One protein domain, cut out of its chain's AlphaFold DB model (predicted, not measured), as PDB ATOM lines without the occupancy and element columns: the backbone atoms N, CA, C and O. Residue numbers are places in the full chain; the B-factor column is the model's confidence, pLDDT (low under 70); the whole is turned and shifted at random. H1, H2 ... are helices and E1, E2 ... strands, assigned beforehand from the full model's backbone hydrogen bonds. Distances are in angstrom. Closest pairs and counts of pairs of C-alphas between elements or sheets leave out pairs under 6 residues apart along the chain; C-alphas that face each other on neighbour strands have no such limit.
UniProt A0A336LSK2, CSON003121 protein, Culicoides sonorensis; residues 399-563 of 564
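This is residues 399 to 563 of the 564 residues of the protein "CSON003121 protein" of Culicoides sonorensis (UniProt A0A336LSK2). Picture a long, narrow sandwich: a twisted ribbon built on the long hairpin of E4 and E5, with E1, E2 and E3 beside it, and partly face to face with it a smaller sheet, E6, E7 and E8. Helix H2 stands across one end of the ribbon, where residues 558 to 563 stick out; E3, the short H1 and a loop make the far end. The printed part has 165 residues, with two named helices and eight named strands in the order E1 E2 E3 H1 E4 E5 E6 E7 E8 H2; both sheets are antiparallel, and the class is mostly strand. It is loose, with a radius of gyration of the C-alphas of 20.8 A, and elongated, spanning 64 by 35 by 33 A.

Find C-alpha 452 at (-28.796, 43.091, -33.743); from there E4 runs 48.1 A through residues 452 to 467. E5, residues 473 to 489, comes back over 44.8 A and bends by 52 degrees at residue 479. E2 is residues 414 to 423, 30.2 A; E1 is 402 to 405, beginning at (6.995, 54.504, -40.941); E3 is 428 to 431, and H1 is 432 to 436. In the other sheet look for E6 at 510 to 513, E7 at 522 to 533, 30.6 A, bending by 68 degrees at residue 530, and E8 at 537 to 548, 34.2 A. H2, residues 549 to 561, runs 19.1 A to C-alpha 561 at (13.307, 44.504, -66.007).

Start at E4, in a branched sheet: E2 and E3 lie on one side of it, E5 on the other side. Check N 460 and O 481 of E4 and E5, 2.8 A; N 422 and O 459 of E2 and E4, 2.8 A; N 428 and O 455 of E3 and E4, 3.3 A; N 404 and O 415 of hairpin E1 and E2, 2.8 A. The meander E6 E7 E8, each strand the antiparallel neighbour of the one before, has N 511 and O 524 at 2.9 A and N 529 and O 541 at 2.8 A. The two sheets form a sandwich, face to face, their facing parts 10.1 A centre to centre; the closest C-alphas of E5 and E7 are those of Val 483 and Thr 529, 5.0 A. H1 only grazes the branched sheet. H2 is on that sheet at a height of 10.5 A. Every O i to N i+4 pair is within hydrogen-bond range in H1, and 6 of 9 in H2.

Look for the farthest C-alphas at Ala 445 and Ser 470, 66.3 A apart. The printed part has no cut; the links H1 to E4 and E5 to E6 are long. Mean pLDDT of the printed part is 74.5, and 62 residues are under 70, among them 426 to 452 and 554 to 563.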
ATOM      1  N   HIS A 399      -3.227  54.782 -41.469       86.94
ATOM      2  CA  HIS A 399      -2.283  54.841 -40.361       86.94
ATOM      3  C   HIS A 399      -1.049  55.658 -40.756       86.94
ATOM      4  O   HIS A 399      -0.724  55.782 -41.940       86.94
ATOM      5  N   PHE A 400      -0.358  56.229 -39.771       84.75
ATOM      6  CA  PHE A 400       0.818  57.045 -40.055       84.75
ATOM      7  C   PHE A 400       1.958  56.220 -40.650       84.75
ATOM      8  O   PHE A 400       2.063  55.023 -40.379       84.75
ATOM      9  N   PRO A 401       2.775  56.844 -41.513       88.12
ATOM     10  CA  PRO A 401       3.800  56.121 -42.230       88.12
ATOM     11  C   PRO A 401       5.044  55.939 -41.362       88.12
ATOM     12  O   PRO A 401       5.470  56.871 -40.678       88.12
ATOM     13  N   GLU A 402       5.675  54.779 -41.500       87.75
ATOM     14  CA  GLU A 402       6.995  54.504 -40.941       87.75
ATOM     15  C   GLU A 402       8.076  54.725 -42.012       87.75
ATOM     16  O   GLU A 402       7.960  54.188 -43.125       87.75
ATOM     17  N   PRO A 403       9.117  55.530 -41.725       89.06
ATOM     18  CA  PRO A 403      10.233  55.718 -42.638       89.06
ATOM     19  C   PRO A 403      11.097  54.455 -42.703       89.06
ATOM     20  O   PRO A 403      11.324  53.757 -41.714       89.06
ATOM     21  N   LEU A 404      11.631  54.186 -43.887       86.62
ATOM     22  CA  LEU A 404      12.401  52.991 -44.195       86.62
ATOM     23  C   LEU A 404      13.733  53.381 -44.830       86.62
ATOM     24  O   LEU A 404      13.765  54.174 -45.765       86.62
ATOM     25  N   ASP A 405      14.824  52.796 -44.348       82.94
ATOM     26  CA  ASP A 405      16.172  53.024 -44.877       82.94
ATOM     27  C   ASP A 405      16.930  51.697 -44.915       82.94
ATOM     28  O   ASP A 405      16.985  50.995 -43.897       82.94
ATOM     29  N   PHE A 406      17.471  51.361 -46.088       76.94
ATOM     30  CA  PHE A 406      18.159  50.107 -46.379       76.94
ATOM     31  C   PHE A 406      19.672  50.302 -46.340       76.94
ATOM     32  O   PHE A 406      20.345  50.397 -47.366       76.94
ATOM     33  N   HIS A 407      20.252  50.353 -45.146       69.69
ATOM     34  CA  HIS A 407      21.682  50.634 -45.018       69.69
ATOM     35  C   HIS A 407      22.587  49.502 -45.528       69.69
ATOM     36  O   HIS A 407      23.692  49.778 -45.999       69.69
ATOM     37  N   LYS A 408      22.147  48.239 -45.439       67.69
ATOM     38  CA  LYS A 408      23.014  47.068 -45.635       67.69
ATOM     39  C   LYS A 408      23.056  46.584 -47.084       67.69
ATOM     40  O   LYS A 408      24.135  46.458 -47.662       67.69
ATOM     41  N   THR A 409      21.901  46.304 -47.684       63.84
ATOM     42  CA  THR A 409      21.831  45.738 -49.045       63.84
ATOM     43  C   THR A 409      21.856  46.788 -50.154       63.84
ATOM     44  O   THR A 409      22.340  46.505 -51.252       63.84
ATOM     45  N   SER A 410      21.370  48.007 -49.896       69.06
ATOM     46  CA  SER A 410      21.344  49.084 -50.891       69.06
ATOM     47  C   SER A 410      21.381  50.464 -50.217       69.06
ATOM     48  O   SER A 410      20.326  51.077 -50.062       69.06
ATOM     49  N   PRO A 411      22.575  51.005 -49.883       67.75
ATOM     50  CA  PRO A 411      22.784  52.171 -48.998       67.75
ATOM     51  C   PRO A 411      22.241  53.522 -49.509       67.75
ATOM     52  O   PRO A 411      22.601  54.586 -49.013       67.75
ATOM     53  N   ARG A 412      21.418  53.502 -50.555       75.25
ATOM     54  CA  ARG A 412      20.739  54.649 -51.169       75.25
ATOM     55  C   ARG A 412      19.313  54.294 -51.599       75.25
ATOM     56  O   ARG A 412      18.741  54.928 -52.482       75.25
ATOM     57  N   THR A 413      18.772  53.224 -51.034       82.31
ATOM     58  CA  THR A 413      17.370  52.873 -51.154       82.31
ATOM     59  C   THR A 413      16.723  53.200 -49.823       82.31
ATOM     60  O   THR A 413      17.200  52.790 -48.770       82.31
ATOM     61  N   TYR A 414      15.648  53.963 -49.879       87.31
ATOM     62  CA  TYR A 414      14.895  54.393 -48.711       87.31
ATOM     63  C   TYR A 414      13.447  54.622 -49.136       87.31
ATOM     64  O   TYR A 414      13.124  54.522 -50.322       87.31
ATOM     65  N   GLY A 415      12.547  54.869 -48.198       90.81
ATOM     66  CA  GLY A 415      11.132  54.847 -48.510       90.81
ATOM     67  C   GLY A 415      10.213  55.083 -47.330       90.81
ATOM     68  O   GLY A 415      10.641  55.439 -46.237       90.81
ATOM     69  N   PHE A 416       8.934  54.835 -47.570       92.25
ATOM     70  CA  PHE A 416       7.891  54.882 -46.557       92.25
ATOM     71  C   PHE A 416       7.052  53.615 -46.637       92.25
ATOM     72  O   PHE A 416       6.769  53.120 -47.731       92.25
ATOM     73  N   VAL A 417       6.598  53.128 -45.488       92.00
ATOM     74  CA  VAL A 417       5.562  52.097 -45.416       92.00
ATOM     75  C   VAL A 417       4.371  52.670 -44.681       92.00
ATOM     76  O   VAL A 417       4.524  53.277 -43.627       92.00
ATOM     77  N   PHE A 418       3.176  52.476 -45.222       92.00
ATOM     78  CA  PHE A 418       1.946  52.824 -44.525       92.00
ATOM     79  C   PHE A 418       0.866  51.785 -44.782       92.00
ATOM     80  O   PHE A 418       0.943  50.972 -45.706       92.00
ATOM     81  N   LYS A 419      -0.167  51.822 -43.948       91.62
ATOM     82  CA  LYS A 419      -1.305  50.913 -44.007       91.62
ATOM     83  C   LYS A 419      -2.588  51.723 -44.026       91.62
ATOM     84  O   LYS A 419      -2.711  52.689 -43.279       91.62
ATOM     85  N   TYR A 420      -3.551  51.325 -44.846       91.75
ATOM     86  CA  TYR A 420      -4.888  51.908 -44.816       91.75
ATOM     87  C   TYR A 420      -5.977  50.844 -44.784       91.75
ATOM     88  O   TYR A 420      -5.818  49.724 -45.278       91.75
ATOM     89  N   LEU A 421      -7.098  51.234 -44.191       90.88
ATOM     90  CA  LEU A 421      -8.326  50.470 -44.085       90.88
ATOM     91  C   LEU A 421      -9.394  51.171 -44.911       90.88
ATOM     92  O   LEU A 421      -9.601  52.373 -44.764       90.88
ATOM     93  N   GLN A 422     -10.082  50.417 -45.758       91.31
ATOM     94  CA  GLN A 422     -11.196  50.905 -46.558       91.31
ATOM     95  C   GLN A 422     -12.443  50.075 -46.267       91.31
ATOM     96  O   GLN A 422     -12.419  48.846 -46.364       91.31
ATOM     97  N   TRP A 423     -13.545  50.734 -45.924       88.94
ATOM     98  CA  TRP A 423     -14.801  50.064 -45.619       88.94
ATOM     99  C   TRP A 423     -15.589  49.818 -46.894       88.94
ATOM    100  O   TRP A 423     -15.690  50.675 -47.772       88.94
ATOM    101  N   SER A 424     -16.177  48.629 -46.985       85.00
ATOM    102  CA  SER A 424     -17.146  48.349 -48.030       85.00
ATOM    103  C   SER A 424     -18.458  49.072 -47.737       85.00
ATOM    104  O   SER A 424     -18.953  49.040 -46.613       85.00
ATOM    105  N   ASN A 425     -19.067  49.640 -48.778       73.88
ATOM    106  CA  ASN A 425     -20.432  50.167 -48.705       73.88
ATOM    107  C   ASN A 425     -21.480  49.044 -48.548       73.88
ATOM    108  O   ASN A 425     -22.636  49.319 -48.239       73.88
ATOM    109  N   ASN A 426     -21.088  47.782 -48.768       67.00
ATOM    110  CA  ASN A 426     -21.956  46.626 -48.586       67.00
ATOM    111  C   ASN A 426     -21.932  46.191 -47.118       67.00
ATOM    112  O   ASN A 426     -21.046  45.454 -46.683       67.00
ATOM    113  N   GLU A 427     -22.930  46.634 -46.361       63.06
ATOM    114  CA  GLU A 427     -23.150  46.184 -44.990       63.06
ATOM    115  C   GLU A 427     -24.127  45.004 -44.973       63.06
ATOM    116  O   GLU A 427     -25.232  45.072 -45.513       63.06
ATOM    117  N   LEU A 428     -23.724  43.904 -44.334       64.00
ATOM    118  CA  LEU A 428     -24.593  42.752 -44.120       64.00
ATOM    119  C   LEU A 428     -25.249  42.883 -42.746       64.00
ATOM    120  O   LEU A 428     -24.661  42.565 -41.708       64.00
ATOM    121  N   ASN A 429     -26.503  43.333 -42.749       56.66
ATOM    122  CA  ASN A 429     -27.364  43.250 -41.577       56.66
ATOM    123  C   ASN A 429     -27.850  41.806 -41.456       56.66
ATOM    124  O   ASN A 429     -28.711  41.360 -42.214       56.66
ATOM    125  N   THR A 430     -27.271  41.060 -40.523       55.97
ATOM    126  CA  THR A 430     -27.681  39.684 -40.247       55.97
ATOM    127  C   THR A 430     -28.259  39.624 -38.845       55.97
ATOM    128  O   THR A 430     -27.659  40.084 -37.877       55.97
ATOM    129  N   ASN A 431     -29.463  39.068 -38.716       53.12
ATOM    130  CA  ASN A 431     -29.990  38.781 -37.391       53.12
ATOM    131  C   ASN A 431     -29.097  37.719 -36.745       53.12
ATOM    132  O   ASN A 431     -28.784  36.698 -37.356       53.12
ATOM    133  N   VAL A 432     -28.724  37.953 -35.487       53.09
ATOM    134  CA  VAL A 432     -27.882  37.059 -34.673       53.09
ATOM    135  C   VAL A 432     -28.431  35.631 -34.662       53.09
ATOM    136  O   VAL A 432     -27.684  34.657 -34.704       53.09
ATOM    137  N   VAL A 433     -29.760  35.521 -34.708       46.34
ATOM    138  CA  VAL A 433     -30.505  34.262 -34.791       46.34
ATOM    139  C   VAL A 433     -30.156  33.462 -36.050       46.34
ATOM    140  O   VAL A 433     -29.998  32.254 -35.953       46.34
ATOM    141  N   THR A 434     -29.971  34.096 -37.211       51.62
ATOM    142  CA  THR A 434     -29.682  33.403 -38.479       51.62
ATOM    143  C   THR A 434     -28.222  32.947 -38.581       51.62
ATOM    144  O   THR A 434     -27.936  31.922 -39.198       51.62
ATOM    145  N   LEU A 435     -27.301  33.694 -37.961       54.88
ATOM    146  CA  LEU A 435     -25.885  33.328 -37.824       54.88
ATOM    147  C   LEU A 435     -25.711  32.120 -36.887       54.88
ATOM    148  O   LEU A 435     -24.910  31.234 -37.164       54.88
ATOM    149  N   LEU A 436     -26.508  32.053 -35.815       49.41
ATOM    150  CA  LEU A 436     -26.408  31.020 -34.778       49.41
ATOM    151  C   LEU A 436     -27.313  29.805 -34.993       49.41
ATOM    152  O   LEU A 436     -26.973  28.728 -34.516       49.41
ATOM    153  N   GLN A 437     -28.403  29.924 -35.761       48.94
ATOM    154  CA  GLN A 437     -29.198  28.769 -36.211       48.94
ATOM    155  C   GLN A 437     -28.363  27.755 -37.004       48.94
ATOM    156  O   GLN A 437     -28.748  26.599 -37.106       48.94
ATOM    157  N   LYS A 438     -27.214  28.168 -37.552       51.16
ATOM    158  CA  LYS A 438     -26.261  27.271 -38.216       51.16
ATOM    159  C   LYS A 438     -25.216  26.658 -37.282       51.16
ATOM    160  O   LYS A 438     -24.549  25.722 -37.704       51.16
ATOM    161  N   ILE A 439     -25.044  27.194 -36.071       53.53
ATOM    162  CA  ILE A 439     -23.948  26.833 -35.159       53.53
ATOM    163  C   ILE A 439     -24.419  25.840 -34.087       53.53
ATOM    164  O   ILE A 439     -23.632  24.980 -33.723       53.53
ATOM    165  N   GLU A 440     -25.683  25.885 -33.638       51.62
ATOM    166  CA  GLU A 440     -26.308  24.823 -32.823       51.62
ATOM    167  C   GLU A 440     -27.797  25.129 -32.548       51.62
ATOM    168  O   GLU A 440     -28.132  26.214 -32.062       51.62
ATOM    169  N   ASP A 441     -28.694  24.155 -32.755       51.84
ATOM    170  CA  ASP A 441     -30.148  24.296 -32.520       51.84
ATOM    171  C   ASP A 441     -30.500  24.703 -31.069       51.84
ATOM    172  O   ASP A 441     -31.533  25.327 -30.811       51.84
ATOM    173  N   ASN A 442     -29.611  24.423 -30.109       49.25
ATOM    174  CA  ASN A 442     -29.796  24.729 -28.687       49.25
ATOM    175  C   ASN A 442     -29.281  26.120 -28.262       49.25
ATOM    176  O   ASN A 442     -29.708  26.632 -27.220       49.25
ATOM    177  N   ALA A 443     -28.399  26.754 -29.045       48.41
ATOM    178  CA  ALA A 443     -27.862  28.084 -28.741       48.41
ATOM    179  C   ALA A 443     -28.887  29.186 -29.069       48.41
ATOM    180  O   ALA A 443     -29.101  30.110 -28.278       48.41
ATOM    181  N   ALA A 444     -29.612  29.038 -30.183       49.12
ATOM    182  CA  ALA A 444     -30.603  30.005 -30.660       49.12
ATOM    183  C   ALA A 444     -31.786  30.231 -29.690       49.12
ATOM    184  O   ALA A 444     -32.371  31.314 -29.665       49.12
ATOM    185  N   ALA A 445     -32.124  29.241 -28.854       49.72
ATOM    186  CA  ALA A 445     -33.226  29.326 -27.892       49.72
ATOM    187  C   ALA A 445     -32.929  30.224 -26.673       49.72
ATOM    188  O   ALA A 445     -33.851  30.586 -25.940       49.72
ATOM    189  N   ARG A 446     -31.656  30.570 -26.430       48.44
ATOM    190  CA  ARG A 446     -31.193  31.211 -25.183       48.44
ATOM    191  C   ARG A 446     -30.663  32.636 -25.368       48.44
ATOM    192  O   ARG A 446     -30.191  33.239 -24.405       48.44
ATOM    193  N   LEU A 447     -30.763  33.180 -26.580       51.88
ATOM    194  CA  LEU A 447     -30.373  34.547 -26.908       51.88
ATOM    195  C   LEU A 447     -31.524  35.537 -26.767       51.88
ATOM    196  O   LEU A 447     -32.658  35.266 -27.165       51.88
ATOM    197  N   ASN A 448     -31.207  36.731 -26.259       52.53
ATOM    198  CA  ASN A 448     -32.116  37.866 -26.338       52.53
ATOM    199  C   ASN A 448     -32.377  38.166 -27.818       52.53
ATOM    200  O   ASN A 448     -31.520  38.716 -28.506       52.53
ATOM    201  N   LYS A 449     -33.584  37.838 -28.297       53.00
ATOM    202  CA  LYS A 449     -34.059  38.062 -29.679       53.00
ATOM    203  C   LYS A 449     -33.958  39.523 -30.164       53.00
ATOM    204  O   LYS A 449     -34.280  39.792 -31.314       53.00
ATOM    205  N   SER A 450     -33.554  40.459 -29.303       52.34
ATOM    206  CA  SER A 450     -33.452  41.892 -29.578       52.34
ATOM    207  C   SER A 450     -32.041  42.402 -29.893       52.34
ATOM    208  O   SER A 450     -31.911  43.585 -30.194       52.34
ATOM    209  N   GLU A 451     -30.982  41.596 -29.765       60.31
ATOM    210  CA  GLU A 451     -29.640  42.051 -30.156       60.31
ATOM    211  C   GLU A 451     -29.461  41.932 -31.668       60.31
ATOM    212  O   GLU A 451     -29.617  40.854 -32.238       60.31
ATOM    213  N   VAL A 452     -29.130  43.048 -32.317       64.31
ATOM    214  CA  VAL A 452     -28.796  43.091 -33.743       64.31
ATOM    215  C   VAL A 452     -27.281  43.210 -33.860       64.31
ATOM    216  O   VAL A 452     -26.678  44.119 -33.282       64.31
ATOM    217  N   ILE A 453     -26.662  42.285 -34.594       72.50
ATOM    218  CA  ILE A 453     -25.240  42.353 -34.927       72.50
ATOM    219  C   ILE A 453     -25.110  42.808 -36.374       72.50
ATOM    220  O   ILE A 453     -25.767  42.301 -37.282       72.50
ATOM    221  N   LYS A 454     -24.247  43.790 -36.578       77.75
ATOM    222  CA  LYS A 454     -23.887  44.318 -37.882       77.75
ATOM    223  C   LYS A 454     -22.541  43.735 -38.288       77.75
ATOM    224  O   LYS A 454     -21.589  43.816 -37.514       77.75
ATOM    225  N   VAL A 455     -22.463  43.164 -39.487       80.31
ATOM    226  CA  VAL A 455     -21.202  42.666 -40.047       80.31
ATOM    227  C   VAL A 455     -20.687  43.677 -41.063       80.31
ATOM    228  O   VAL A 455     -21.387  44.033 -42.014       80.31
ATOM    229  N   ARG A 456     -19.457  44.142 -40.849       83.62
ATOM    230  CA  ARG A 456     -18.740  45.051 -41.745       83.62
ATOM    231  C   ARG A 456     -17.592  44.308 -42.410       83.62
ATOM    232  O   ARG A 456     -16.875  43.548 -41.760       83.62
ATOM    233  N   LEU A 457     -17.418  44.552 -43.704       86.19
ATOM    234  CA  LEU A 457     -16.280  44.065 -44.468       86.19
ATOM    235  C   LEU A 457     -15.351  45.238 -44.762       86.19
ATOM    236  O   LEU A 457     -15.771  46.244 -45.334       86.19
ATOM    237  N   LEU A 458     -14.091  45.087 -44.382       89.06
ATOM    238  CA  LEU A 458     -13.042  46.054 -44.630       89.06
ATOM    239  C   LEU A 458     -11.967  45.425 -45.512       89.06
ATOM    240  O   LEU A 458     -11.733  44.212 -45.487       89.06
ATOM    241  N   LYS A 459     -11.298  46.271 -46.281       91.12
ATOM    242  CA  LYS A 459     -10.074  45.943 -46.991       91.12
ATOM    243  C   LYS A 459      -8.918  46.651 -46.307       91.12
ATOM    244  O   LYS A 459      -8.902  47.873 -46.225       91.12
ATOM    245  N   GLU A 460      -7.951  45.873 -45.861       91.38
ATOM    246  CA  GLU A 460      -6.672  46.360 -45.377       91.38
ATOM    247  C   GLU A 460      -5.647  46.296 -46.508       91.38
ATOM    248  O   GLU A 460      -5.572  45.292 -47.216       91.38
ATOM    249  N   THR A 461      -4.868  47.360 -46.693       92.62
ATOM    250  CA  THR A 461      -3.773  47.395 -47.670       92.62
ATOM    251  C   THR A 461      -2.525  48.001 -47.043       92.62
ATOM    252  O   THR A 461      -2.584  49.089 -46.476       92.62
ATOM    253  N   VAL A 462      -1.394  47.307 -47.184       92.00
ATOM    254  CA  VAL A 462      -0.063  47.807 -46.819       92.00
ATOM    255  C   VAL A 462       0.642  48.257 -48.092       92.00
ATOM    256  O   VAL A 462       0.796  47.471 -49.032       92.00
ATOM    257  N   VAL A 463       1.059  49.518 -48.126       92.56
ATOM    258  CA  VAL A 463       1.717  50.152 -49.267       92.56
ATOM    259  C   VAL A 463       3.159  50.456 -48.912       92.56
ATOM    260  O   VAL A 463       3.451  51.005 -47.851       92.56
ATOM    261  N   LEU A 464       4.046  50.121 -49.839       91.56
ATOM    262  CA  LEU A 464       5.463  50.413 -49.778       91.56
ATOM    263  C   LEU A 464       5.794  51.430 -50.874       91.56
ATOM    264  O   LEU A 464       5.559  51.180 -52.057       91.56
ATOM    265  N   ILE A 465       6.349  52.565 -50.465       91.31
ATOM    266  CA  ILE A 465       6.947  53.572 -51.340       91.31
ATOM    267  C   ILE A 465       8.459  53.412 -51.238       91.31
ATOM    268  O   ILE A 465       8.997  53.514 -50.141       91.31
ATOM    269  N   VAL A 466       9.146  53.187 -52.356       89.25
ATOM    270  CA  VAL A 466      10.605  53.039 -52.397       89.25
ATOM    271  C   VAL A 466      11.216  53.997 -53.406       89.25
ATOM    272  O   VAL A 466      10.779  54.072 -54.555       89.25
ATOM    273  N   PHE A 467      12.277  54.667 -52.979       87.12
ATOM    274  CA  PHE A 467      13.163  55.471 -53.802       87.12
ATOM    275  C   PHE A 467      14.452  54.693 -54.030       87.12
ATOM    276  O   PHE A 467      15.041  54.143 -53.096       87.12
ATOM    277  N   THR A 468      14.892  54.617 -55.281       79.62
ATOM    278  CA  THR A 468      16.110  53.892 -55.659       79.62
ATOM    279  C   THR A 468      17.178  54.829 -56.217       79.62
ATOM    280  O   THR A 468      16.916  55.978 -56.565       79.62
ATOM    281  N   ASN A 469      18.398  54.303 -56.356       68.38
ATOM    282  CA  ASN A 469      19.569  55.008 -56.889       68.38
ATOM    283  C   ASN A 469      19.373  55.695 -58.250       68.38
ATOM    284  O   ASN A 469      20.099  56.635 -58.564       68.38
ATOM    285  N   SER A 470      18.440  55.217 -59.074       63.50
ATOM    286  CA  SER A 470      18.119  55.805 -60.378       63.50
ATOM    287  C   SER A 470      17.132  56.977 -60.302       63.50
ATOM    288  O   SER A 470      16.749  57.478 -61.350       63.50
ATOM    289  N   HIS A 471      16.751  57.434 -59.100       62.44
ATOM    290  CA  HIS A 471      15.619  58.347 -58.863       62.44
ATOM    291  C   HIS A 471      14.268  57.760 -59.305       62.44
ATOM    292  O   HIS A 471      13.290  58.486 -59.460       62.44
ATOM    293  N   ASP A 472      14.186  56.437 -59.481       76.75
ATOM    294  CA  ASP A 472      12.914  55.783 -59.764       76.75
ATOM    295  C   ASP A 472      12.096  55.704 -58.469       76.75
ATOM    296  O   ASP A 472      12.510  55.049 -57.504       76.75
ATOM    297  N   LEU A 473      10.935  56.366 -58.475       85.12
ATOM    298  CA  LEU A 473       9.873  56.199 -57.487       85.12
ATOM    299  C   LEU A 473       9.088  54.924 -57.806       85.12
ATOM    300  O   LEU A 473       8.537  54.771 -58.900       85.12
ATOM    301  N   MET A 474       8.989  54.030 -56.828       85.12
ATOM    302  CA  MET A 474       8.158  52.837 -56.910       85.12
ATOM    303  C   MET A 474       7.129  52.834 -55.784       85.12
ATOM    304  O   MET A 474       7.468  53.061 -54.628       85.12
ATOM    305  N   ILE A 475       5.874  52.550 -56.126       87.94
ATOM    306  CA  ILE A 475       4.775  52.416 -55.170       87.94
ATOM    307  C   ILE A 475       4.129  51.060 -55.419       87.94
ATOM    308  O   ILE A 475       3.634  50.811 -56.519       87.94
ATOM    309  N   GLU A 476       4.161  50.183 -54.421       85.06
ATOM    310  CA  GLU A 476       3.644  48.818 -54.528       85.06
ATOM    311  C   GLU A 476       2.755  48.470 -53.333       85.06
ATOM    312  O   GLU A 476       3.060  48.766 -52.176       85.06
ATOM    313  N   ASN A 477       1.655  47.774 -53.619       87.44
ATOM    314  CA  ASN A 477       0.831  47.165 -52.583       87.44
ATOM    315  C   ASN A 477       1.523  45.876 -52.133       87.44
ATOM    316  O   ASN A 477       1.510  44.882 -52.856       87.44
ATOM    317  N   THR A 478       2.127  45.899 -50.949       82.88
ATOM    318  CA  THR A 478       2.911  44.770 -50.422       82.88
ATOM    319  C   THR A 478       2.010  43.679 -49.853       82.88
ATOM    320  O   THR A 478       2.316  42.496 -49.966       82.88
ATOM    321  N   SER A 479       0.876  44.065 -49.266       85.88
ATOM    322  CA  SER A 479      -0.107  43.129 -48.719       85.88
ATOM    323  C   SER A 479      -1.522  43.682 -48.855       85.88
ATOM    324  O   SER A 479      -1.732  44.897 -48.801       85.88
ATOM    325  N   GLN A 480      -2.491  42.787 -49.053       89.44
ATOM    326  CA  GLN A 480      -3.920  43.092 -49.045       89.44
ATOM    327  C   GLN A 480      -4.672  41.995 -48.294       89.44
ATOM    328  O   GLN A 480      -4.568  40.822 -48.650       89.44
ATOM    329  N   SER A 481      -5.469  42.393 -47.306       89.38
ATOM    330  CA  SER A 481      -6.220  41.479 -46.445       89.38
ATOM    331  C   SER A 481      -7.680  41.904 -46.348       89.38
ATOM    332  O   SER A 481      -8.010  43.091 -46.349       89.38
ATOM    333  N   HIS A 482      -8.577  40.927 -46.246       89.12
ATOM    334  CA  HIS A 482      -9.987  41.174 -45.972       89.12
ATOM    335  C   HIS A 482     -10.243  41.031 -44.477       89.12
ATOM    336  O   HIS A 482      -9.954  39.988 -43.893       89.12
ATOM    337  N   VAL A 483     -10.806  42.072 -43.869       88.75
ATOM    338  CA  VAL A 483     -11.122  42.101 -42.443       88.75
ATOM    339  C   VAL A 483     -12.632  42.101 -42.267       88.75
ATOM    340  O   VAL A 483     -13.326  43.064 -42.582       88.75
ATOM    341  N   MET A 484     -13.152  40.996 -41.750       87.44
ATOM    342  CA  MET A 484     -14.512  40.891 -41.236       87.44
ATOM    343  C   MET A 484     -14.580  41.395 -39.790       87.44
ATOM    344  O   MET A 484     -13.869  40.881 -38.922       87.44
ATOM    345  N   GLN A 485     -15.450  42.375 -39.551       86.31
ATOM    346  CA  GLN A 485     -15.698  43.008 -38.257       86.31
ATOM    347  C   GLN A 485     -17.154  42.789 -37.828       86.31
ATOM    348  O   GLN A 485     -18.082  43.021 -38.603       86.31
ATOM    349  N   PHE A 486     -17.355  42.380 -36.577       83.62
ATOM    350  CA  PHE A 486     -18.672  42.204 -35.962       83.62
ATOM    351  C   PHE A 486     -18.938  43.360 -35.001       83.62
ATOM    352  O   PHE A 486     -18.087  43.681 -34.178       83.62
ATOM    353  N   CYS A 487     -20.109  43.985 -35.099       80.62
ATOM    354  CA  CYS A 487     -20.501  45.138 -34.293       80.62
ATOM    355  C   CYS A 487     -21.851  44.891 -33.620       80.62
ATOM    356  O   CYS A 487     -22.841  44.622 -34.299       80.62
ATOM    357  N   ARG A 488     -21.930  45.011 -32.292       75.44
ATOM    358  CA  ARG A 488     -23.203  44.910 -31.562       75.44
ATOM    359  C   ARG A 488     -23.889  46.275 -31.556       75.44
ATOM    360  O   ARG A 488     -23.322  47.248 -31.064       75.44
ATOM    361  N   LEU A 489     -25.119  46.343 -32.060       67.81
ATOM    362  CA  LEU A 489     -25.925  47.562 -32.009       67.81
ATOM    363  C   LEU A 489     -26.542  47.713 -30.611       67.81
ATOM    364  O   LEU A 489     -27.303  46.857 -30.158       67.81
ATOM    365  N   SER A 490     -26.198  48.799 -29.916       57.78
ATOM    366  CA  SER A 490     -26.870  49.202 -28.677       57.78
ATOM    367  C   SER A 490     -28.207  49.888 -28.995       57.78
ATOM    368  O   SER A 490     -28.383  50.450 -30.072       57.78
ATOM    369  N   LYS A 491     -29.154  49.887 -28.042       53.31
ATOM    370  CA  LYS A 491     -30.420  50.652 -28.140       53.31
ATOM    371  C   LYS A 491     -30.193  52.167 -28.225       53.31
ATOM    372  O   LYS A 491     -31.077  52.901 -28.650       53.31
ATOM    373  N   THR A 492     -29.020  52.630 -27.806       47.44
ATOM    374  CA  THR A 492     -28.519  53.976 -28.075       47.44
ATOM    375  C   THR A 492     -27.833  53.940 -29.440       47.44
ATOM    376  O   THR A 492     -26.915  53.145 -29.606       47.44
ATOM    377  N   ASN A 493     -28.253  54.773 -30.397       44.78
ATOM    378  CA  ASN A 493     -27.799  54.818 -31.805       44.78
ATOM    379  C   ASN A 493     -26.275  54.998 -32.053       44.78
ATOM    380  O   ASN A 493     -25.874  55.307 -33.170       44.78
ATOM    381  N   ASP A 494     -25.404  54.798 -31.067       46.47
ATOM    382  CA  ASP A 494     -23.952  54.827 -31.231       46.47
ATOM    383  C   ASP A 494     -23.426  53.435 -31.626       46.47
ATOM    384  O   ASP A 494     -22.925  52.653 -30.815       46.47
ATOM    385  N   SER A 495     -23.601  53.103 -32.907       46.78
ATOM    386  CA  SER A 495     -23.194  51.827 -33.519       46.78
ATOM    387  C   SER A 495     -21.670  51.617 -33.589       46.78
ATOM    388  O   SER A 495     -21.208  50.557 -34.022       46.78
ATOM    389  N   SER A 496     -20.884  52.634 -33.214       49.34
ATOM    390  CA  SER A 496     -19.442  52.697 -33.463       49.34
ATOM    391  C   SER A 496     -18.580  52.074 -32.360       49.34
ATOM    392  O   SER A 496     -17.471  51.625 -32.645       49.34
ATOM    393  N   ASN A 497     -19.085  51.975 -31.125       56.00
ATOM    394  CA  ASN A 497     -18.223  51.694 -29.967       56.00
ATOM    395  C   ASN A 497     -18.070  50.214 -29.592       56.00
ATOM    396  O   ASN A 497     -17.136  49.877 -28.871       56.00
ATOM    397  N   ASN A 498     -18.913  49.308 -30.098       75.81
ATOM    398  CA  ASN A 498     -18.864  47.893 -29.708       75.81
ATOM    399  C   ASN A 498     -18.627  46.966 -30.905       75.81
ATOM    400  O   ASN A 498     -19.477  46.138 -31.234       75.81
ATOM    401  N   CYS A 499     -17.485  47.143 -31.572       82.12
ATOM    402  CA  CYS A 499     -17.036  46.300 -32.677       82.12
ATOM    403  C   CYS A 499     -15.776  45.499 -32.314       82.12
ATOM    404  O   CYS A 499     -14.930  45.982 -31.560       82.12
ATOM    405  N   GLN A 500     -15.632  44.309 -32.899       85.88
ATOM    406  CA  GLN A 500     -14.417  43.492 -32.857       85.88
ATOM    407  C   GLN A 500     -14.055  43.009 -34.277       85.88
ATOM    408  O   GLN A 500     -14.946  42.537 -34.990       85.88
ATOM    409  N   PRO A 501     -12.784  43.120 -34.711       86.50
ATOM    410  CA  PRO A 501     -11.702  43.865 -34.052       86.50
ATOM    411  C   PRO A 501     -12.028  45.359 -33.929       86.50
ATOM    412  O   PRO A 501     -12.775  45.908 -34.745       86.50
ATOM    413  N   LYS A 502     -11.495  46.022 -32.898       80.81
ATOM    414  CA  LYS A 502     -11.521  47.488 -32.819       80.81
ATOM    415  C   LYS A 502     -10.525  48.027 -33.859       80.81
ATOM    416  O   LYS A 502      -9.650  47.311 -34.323       80.81
ATOM    417  N   ILE A 503     -10.705  49.262 -34.316       74.12
ATOM    418  CA  ILE A 503      -9.859  49.817 -35.391       74.12
ATOM    419  C   ILE A 503      -8.721  50.634 -34.802       74.12
ATOM    420  O   ILE A 503      -7.577  50.428 -35.177       74.12
ATOM    421  N   ASN A 504      -9.007  51.413 -33.760       69.38
ATOM    422  CA  ASN A 504      -7.984  52.110 -32.977       69.38
ATOM    423  C   ASN A 504      -6.992  51.139 -32.301       69.38
ATOM    424  O   ASN A 504      -5.953  51.548 -31.801       69.38
ATOM    425  N   SER A 505      -7.296  49.835 -32.223       67.50
ATOM    426  CA  SER A 505      -6.318  48.835 -31.773       67.50
ATOM    427  C   SER A 505      -5.246  48.515 -32.816       67.50
ATOM    428  O   SER A 505      -4.231  47.925 -32.443       67.50
ATOM    429  N   LEU A 506      -5.449  48.912 -34.074       69.62
ATOM    430  CA  LEU A 506      -4.565  48.649 -35.208       69.62
ATOM    431  C   LEU A 506      -3.638  49.828 -35.537       69.62
ATOM    432  O   LEU A 506      -2.818  49.691 -36.443       69.62
ATOM    433  N   ASP A 507      -3.722  50.949 -34.816       71.06
ATOM    434  CA  ASP A 507      -2.923  52.149 -35.117       71.06
ATOM    435  C   ASP A 507      -1.414  51.897 -35.076       71.06
ATOM    436  O   ASP A 507      -0.682  52.445 -35.894       71.06
ATOM    437  N   ASN A 508      -0.981  50.955 -34.237       77.12
ATOM    438  CA  ASN A 508       0.414  50.531 -34.118       77.12
ATOM    439  C   ASN A 508       0.623  49.093 -34.627       77.12
ATOM    440  O   ASN A 508       1.425  48.334 -34.086       77.12
ATOM    441  N   SER A 509      -0.140  48.688 -35.650       84.69
ATOM    442  CA  SER A 509      -0.088  47.330 -36.214       84.69
ATOM    443  C   SER A 509       1.047  47.079 -37.208       84.69
ATOM    444  O   SER A 509       1.053  46.055 -37.898       84.69
ATOM    445  N   LEU A 510       1.996  48.011 -37.287       89.06
ATOM    446  CA  LEU A 510       3.148  47.982 -38.170       89.06
ATOM    447  C   LEU A 510       4.404  48.333 -37.372       89.06
ATOM    448  O   LEU A 510       4.397  49.279 -36.591       89.06
ATOM    449  N   LEU A 511       5.476  47.573 -37.575       90.50
ATOM    450  CA  LEU A 511       6.789  47.831 -36.992       90.50
ATOM    451  C   LEU A 511       7.869  47.539 -38.034       90.50
ATOM    452  O   LEU A 511       7.809  46.522 -38.724       90.50
ATOM    453  N   ILE A 512       8.881  48.405 -38.103       89.50
ATOM    454  CA  ILE A 512      10.102  48.174 -38.875       89.50
ATOM    455  C   ILE A 512      11.273  48.084 -37.896       89.50
ATOM    456  O   ILE A 512      11.565  49.041 -37.178       89.50
ATOM    457  N   SER A 513      11.944  46.936 -37.838       89.62
ATOM    458  CA  SER A 513      13.090  46.731 -36.944       89.62
ATOM    459  C   SER A 513      13.997  45.619 -37.461       89.62
ATOM    460  O   SER A 513      13.542  44.768 -38.212       89.62
ATOM    461  N   ASP A 514      15.259  45.630 -37.043       88.19
ATOM    462  CA  ASP A 514      16.190  44.515 -37.240       88.19
ATOM    463  C   ASP A 514      15.911  43.450 -36.173       88.19
ATOM    464  O   ASP A 514      16.205  43.638 -34.984       88.19
ATOM    465  N   LEU A 515      15.222  42.386 -36.574       89.94
ATOM    466  CA  LEU A 515      14.656  41.391 -35.676       89.94
ATOM    467  C   LEU A 515      15.464  40.090 -35.625       89.94
ATOM    468  O   LEU A 515      15.347  39.363 -34.631       89.94
ATOM    469  N   ASP A 516      16.289  39.796 -36.628       85.56
ATOM    470  CA  ASP A 516      17.260  38.696 -36.587       85.56
ATOM    471  C   ASP A 516      18.681  39.137 -36.185       85.56
ATOM    472  O   ASP A 516      19.508  38.271 -35.880       85.56
ATOM    473  N   ASN A 517      18.910  40.447 -36.030       83.69
ATOM    474  CA  ASN A 517      20.188  41.086 -35.706       83.69
ATOM    475  C   ASN A 517      21.243  40.880 -36.796       83.69
ATOM    476  O   ASN A 517      22.443  40.816 -36.510       83.69
ATOM    477  N   ASP A 518      20.810  40.742 -38.047       81.75
ATOM    478  CA  ASP A 518      21.715  40.689 -39.180       81.75
ATOM    479  C   ASP A 518      22.047  42.100 -39.713       81.75
ATOM    480  O   ASP A 518      22.975  42.245 -40.515       81.75
ATOM    481  N   GLY A 519      21.363  43.151 -39.254       80.19
ATOM    482  CA  GLY A 519      21.525  44.536 -39.707       80.19
ATOM    483  C   GLY A 519      20.607  44.938 -40.867       80.19
ATOM    484  O   GLY A 519      20.668  46.090 -41.303       80.19
ATOM    485  N   SER A 520      19.794  44.020 -41.392       82.31
ATOM    486  CA  SER A 520      18.672  44.312 -42.284       82.31
ATOM    487  C   SER A 520      17.406  44.573 -41.467       82.31
ATOM    488  O   SER A 520      17.321  44.219 -40.297       82.31
ATOM    489  N   LYS A 521      16.440  45.290 -42.047       85.44
ATOM    490  CA  LYS A 521      15.179  45.606 -41.363       85.44
ATOM    491  C   LYS A 521      14.041  44.733 -41.881       85.44
ATOM    492  O   LYS A 521      13.745  44.719 -43.080       85.44
ATOM    493  N   GLU A 522      13.333  44.093 -40.960       88.94
ATOM    494  CA  GLU A 522      12.081  43.394 -41.217       88.94
ATOM    495  C   GLU A 522      10.878  44.318 -41.034       88.94
ATOM    496  O   GLU A 522      10.826  45.160 -40.136       88.94
ATOM    497  N   LEU A 523       9.866  44.096 -41.871       91.56
ATOM    498  CA  LEU A 523       8.517  44.602 -41.701       91.56
ATOM    499  C   LEU A 523       7.682  43.568 -40.952       91.56
ATOM    500  O   LEU A 523       7.406  42.484 -41.465       91.56
ATOM    501  N   LEU A 524       7.231  43.943 -39.764       93.06
ATOM    502  CA  LEU A 524       6.231  43.217 -39.002       93.06
ATOM    503  C   LEU A 524       4.876  43.901 -39.187       93.06
ATOM    504  O   LEU A 524       4.739  45.099 -38.938       93.06
ATOM    505  N   THR A 525       3.863  43.138 -39.583       92.44
ATOM    506  CA  THR A 525       2.473  43.597 -39.634       92.44
ATOM    507  C   THR A 525       1.552  42.596 -38.962       92.44
ATOM    508  O   THR A 525       1.804  41.389 -38.965       92.44
ATOM    509  N   PHE A 526       0.457  43.079 -38.385       92.50
ATOM    510  CA  PHE A 526      -0.607  42.197 -37.927       92.50
ATOM    511  C   PHE A 526      -1.994  42.757 -38.213       92.50
ATOM    512  O   PHE A 526      -2.213  43.966 -38.305       92.50
ATOM    513  N   TYR A 527      -2.955  41.852 -38.342       91.81
ATOM    514  CA  TYR A 527      -4.364  42.197 -38.454       91.81
ATOM    515  C   TYR A 527      -5.221  41.111 -37.823       91.81
ATOM    516  O   TYR A 527      -4.845  39.941 -37.765       91.81
ATOM    517  N   THR A 528      -6.394  41.503 -37.347       92.12
ATOM    518  CA  THR A 528      -7.349  40.583 -36.732       92.12
ATOM    519  C   THR A 528      -8.598  40.507 -37.590       92.12
ATOM    520  O   THR A 528      -9.026  41.510 -38.148       92.12
ATOM    521  N   THR A 529      -9.195  39.327 -37.721       90.50
ATOM    522  CA  THR A 529     -10.436  39.140 -38.466       90.50
ATOM    523  C   THR A 529     -11.211  37.917 -37.989       90.50
ATOM    524  O   THR A 529     -10.641  36.971 -37.454       90.50
ATOM    525  N   PHE A 530     -12.523  37.911 -38.207       86.38
ATOM    526  CA  PHE A 530     -13.320  36.699 -38.086       86.38
ATOM    527  C   PHE A 530     -13.233  35.865 -39.367       86.38
ATOM    528  O   PHE A 530     -13.650  36.293 -40.441       86.38
ATOM    529  N   SER A 531     -12.724  34.645 -39.232       81.19
ATOM    530  CA  SER A 531     -12.657  33.650 -40.307       81.19
ATOM    531  C   SER A 531     -13.731  32.581 -40.121       81.19
ATOM    532  O   SER A 531     -14.169  32.339 -39.001       81.19
ATOM    533  N   VAL A 532     -14.183  31.948 -41.205       73.25
ATOM    534  CA  VAL A 532     -15.111  30.811 -41.119       73.25
ATOM    535  C   VAL A 532     -14.304  29.540 -40.854       73.25
ATOM    536  O   VAL A 532     -13.429  29.189 -41.641       73.25
ATOM    537  N   PHE A 533     -14.611  28.845 -39.764       55.34
ATOM    538  CA  PHE A 533     -14.043  27.562 -39.368       55.34
ATOM    539  C   PHE A 533     -15.136  26.480 -39.417       55.34
ATOM    540  O   PHE A 533     -16.256  26.735 -38.983       55.34
ATOM    541  N   ASN A 534     -14.818  25.304 -39.977       45.06
ATOM    542  CA  ASN A 534     -15.629  24.071 -40.030       45.06
ATOM    543  C   ASN A 534     -17.162  24.252 -39.911       45.06
ATOM    544  O   ASN A 534     -17.705  24.337 -38.814       45.06
ATOM    545  N   ASN A 535     -17.882  24.212 -41.039       48.25
ATOM    546  CA  ASN A 535     -19.355  24.215 -41.098       48.25
ATOM    547  C   ASN A 535     -20.052  25.465 -40.507       48.25
ATOM    548  O   ASN A 535     -21.082  25.349 -39.850       48.25
ATOM    549  N   ASN A 536     -19.575  26.667 -40.866       53.81
ATOM    550  CA  ASN A 536     -20.206  27.984 -40.619       53.81
ATOM    551  C   ASN A 536     -19.969  28.635 -39.244       53.81
ATOM    552  O   ASN A 536     -20.595  29.659 -38.961       53.81
ATOM    553  N   ALA A 537     -19.075  28.114 -38.403       59.94
ATOM    554  CA  ALA A 537     -18.699  28.820 -37.183       59.94
ATOM    555  C   ALA A 537     -17.687  29.921 -37.520       59.94
ATOM    556  O   ALA A 537     -16.630  29.650 -38.080       59.94
ATOM    557  N   HIS A 538     -17.990  31.177 -37.200       72.81
ATOM    558  CA  HIS A 538     -16.960  32.213 -37.250       72.81
ATOM    559  C   HIS A 538     -15.976  31.991 -36.089       72.81
ATOM    560  O   HIS A 538     -16.360  31.475 -35.045       72.81
ATOM    561  N   VAL A 539     -14.702  32.327 -36.266       79.62
ATOM    562  CA  VAL A 539     -13.678  32.297 -35.215       79.62
ATOM    563  C   VAL A 539     -12.790  33.514 -35.400       79.62
ATOM    564  O   VAL A 539     -12.317  33.784 -36.510       79.62
ATOM    565  N   LEU A 540     -12.575  34.255 -34.315       87.25
ATOM    566  CA  LEU A 540     -11.625  35.357 -34.284       87.25
ATOM    567  C   LEU A 540     -10.202  34.821 -34.491       87.25
ATOM    568  O   LEU A 540      -9.779  33.916 -33.776       87.25
ATOM    569  N   LYS A 541      -9.463  35.383 -35.445       90.62
ATOM    570  CA  LYS A 541      -8.056  35.069 -35.698       90.62
ATOM    571  C   LYS A 541      -7.246  36.346 -35.843       90.62
ATOM    572  O   LYS A 541      -7.659  37.254 -36.564       90.62
ATOM    573  N   THR A 542      -6.068  36.387 -35.234       93.44
ATOM    574  CA  THR A 542      -5.040  37.377 -35.566       93.44
ATOM    575  C   THR A 542      -3.992  36.741 -36.459       93.44
ATOM    576  O   THR A 542      -3.471  35.687 -36.121       93.44
ATOM    577  N   TYR A 543      -3.649  37.393 -37.561       93.75
ATOM    578  CA  TYR A 543      -2.516  37.036 -38.402       93.75
ATOM    579  C   TYR A 543      -1.366  37.988 -38.109       93.75
ATOM    580  O   TYR A 543      -1.557  39.203 -38.132       93.75
ATOM    581  N   VAL A 544      -0.183  37.436 -37.860       94.75
ATOM    582  CA  VAL A 544       1.073  38.180 -37.756       94.75
ATOM    583  C   VAL A 544       1.960  37.755 -38.913       94.75
ATOM    584  O   VAL A 544       2.171  36.560 -39.138       94.75
ATOM    585  N   GLN A 545       2.453  38.737 -39.651       93.12
ATOM    586  CA  GLN A 545       3.326  38.565 -40.793       93.12
ATOM    587  C   GLN A 545       4.640  39.281 -40.529       93.12
ATOM    588  O   GLN A 545       4.661  40.451 -40.159       93.12
ATOM    589  N   LEU A 546       5.726  38.570 -40.785       92.69
ATOM    590  CA  LEU A 546       7.067  39.104 -40.779       92.69
ATOM    591  C   LEU A 546       7.665  38.952 -42.180       92.69
ATOM    592  O   LEU A 546       7.626  37.862 -42.759       92.69
ATOM    593  N   LEU A 547       8.182  40.052 -42.718       89.62
ATOM    594  CA  LEU A 547       8.744  40.133 -44.058       89.62
ATOM    595  C   LEU A 547      10.098  40.846 -44.023       89.62
ATOM    596  O   LEU A 547      10.167  42.034 -43.716       89.62
ATOM    597  N   ASN A 548      11.168  40.164 -44.410       86.44
ATOM    598  CA  ASN A 548      12.461  40.788 -44.652       86.44
ATOM    599  C   ASN A 548      12.400  41.595 -45.959       86.44
ATOM    600  O   ASN A 548      12.458  41.053 -47.069       86.44
ATOM    601  N   LEU A 549      12.245  42.912 -45.818       78.62
ATOM    602  CA  LEU A 549      12.061  43.822 -46.946       78.62
ATOM    603  C   LEU A 549      13.290  43.843 -47.861       78.62
ATOM    604  O   LEU A 549      13.144  43.815 -49.082       78.62
ATOM    605  N   GLU A 550      14.492  43.836 -47.287       76.00
ATOM    606  CA  GLU A 550      15.753  43.911 -48.033       76.00
ATOM    607  C   GLU A 550      15.976  42.716 -48.965       76.00
ATOM    608  O   GLU A 550      16.488  42.882 -50.073       76.00
ATOM    609  N   ASN A 551      15.532  41.525 -48.565       75.38
ATOM    610  CA  ASN A 551      15.645  40.312 -49.370       75.38
ATOM    611  C   ASN A 551      14.541  40.181 -50.437       75.38
ATOM    612  O   ASN A 551      14.759  39.567 -51.488       75.38
ATOM    613  N   GLU A 552      13.354  40.746 -50.203       73.88
ATOM    614  CA  GLU A 552      12.221  40.642 -51.137       73.88
ATOM    615  C   GLU A 552      12.240  41.714 -52.232       73.88
ATOM    616  O   GLU A 552      11.857  41.472 -53.381       73.88
ATOM    617  N   ILE A 553      12.756  42.892 -51.916       70.75
ATOM    618  CA  ILE A 553      12.771  44.044 -52.812       70.75
ATOM    619  C   ILE A 553      13.558  43.809 -54.122       70.75
ATOM    620  O   ILE A 553      13.028  44.107 -55.199       70.75
ATOM    621  N   PRO A 554      14.753  43.184 -54.120       65.44
ATOM    622  CA  PRO A 554      15.451  42.809 -55.351       65.44
ATOM    623  C   PRO A 554      14.642  41.891 -56.278       65.44
ATOM    624  O   PRO A 554      14.759  41.990 -57.505       65.44
ATOM    625  N   LYS A 555      13.784  41.022 -55.723       66.31
ATOM    626  CA  LYS A 555      12.915  40.131 -56.510       66.31
ATOM    627  C   LYS A 555      11.823  40.922 -57.233       66.31
ATOM    628  O   LYS A 555      11.539  40.632 -58.399       66.31
ATOM    629  N   LEU A 556      11.282  41.964 -56.593       60.16
ATOM    630  CA  LEU A 556      10.340  42.904 -57.213       60.16
ATOM    631  C   LEU A 556      10.990  43.649 -58.395       60.16
ATOM    632  O   LEU A 556      10.371  43.809 -59.452       60.16
ATOM    633  N   TYR A 557      12.270  44.021 -58.276       60.38
ATOM    634  CA  TYR A 557      13.012  44.716 -59.337       60.38
ATOM    635  C   TYR A 557      13.390  43.817 -60.526       60.38
ATOM    636  O   TYR A 557      13.276  44.229 -61.688       60.38
ATOM    637  N   GLY A 558      13.826  42.579 -60.262       55.28
ATOM    638  CA  GLY A 558      14.273  41.638 -61.296       55.28
ATOM    639  C   GLY A 558      13.157  41.191 -62.248       55.28
ATOM    640  O   GLY A 558      13.391  41.025 -63.447       55.28
ATOM    641  N   ALA A 559      11.926  41.054 -61.745       50.19
ATOM    642  CA  ALA A 559      10.769  40.658 -62.548       50.19
ATOM    643  C   ALA A 559      10.312  41.752 -63.533       50.19
ATOM    644  O   ALA A 559       9.830  41.444 -64.626       50.19
ATOM    645  N   ARG A 560      10.486  43.034 -63.182       49.53
ATOM    646  CA  ARG A 560      10.024  44.176 -63.993       49.53
ATOM    647  C   ARG A 560      10.978  44.507 -65.142       49.53
ATOM    648  O   ARG A 560      10.515  44.810 -66.237       49.53
ATOM    649  N   ARG A 561      12.295  44.357 -64.937       49.72
ATOM    650  CA  ARG A 561      13.307  44.504 -66.007       49.72
ATOM    651  C   ARG A 561      13.214  43.441 -67.105       49.72
ATOM    652  O   ARG A 561      13.740  43.671 -68.179       49.72
ATOM    653  N   ARG A 562      12.562  42.302 -66.849       45.19
ATOM    654  CA  ARG A 562      12.302  41.258 -67.861       45.19
ATOM    655  C   ARG A 562      10.987  41.455 -68.629       45.19
ATOM    656  O   ARG A 562      10.705  40.680 -69.535       45.19
ATOM    657  N   ARG A 563      10.155  42.424 -68.225       45.00
ATOM    658  CA  ARG A 563       8.852  42.736 -68.846       45.00
ATOM    659  C   ARG A 563       8.843  44.051 -69.636       45.00
ATOM    660  O   ARG A 563       7.855  44.317 -70.315       45.00
TER     661      ARG A 563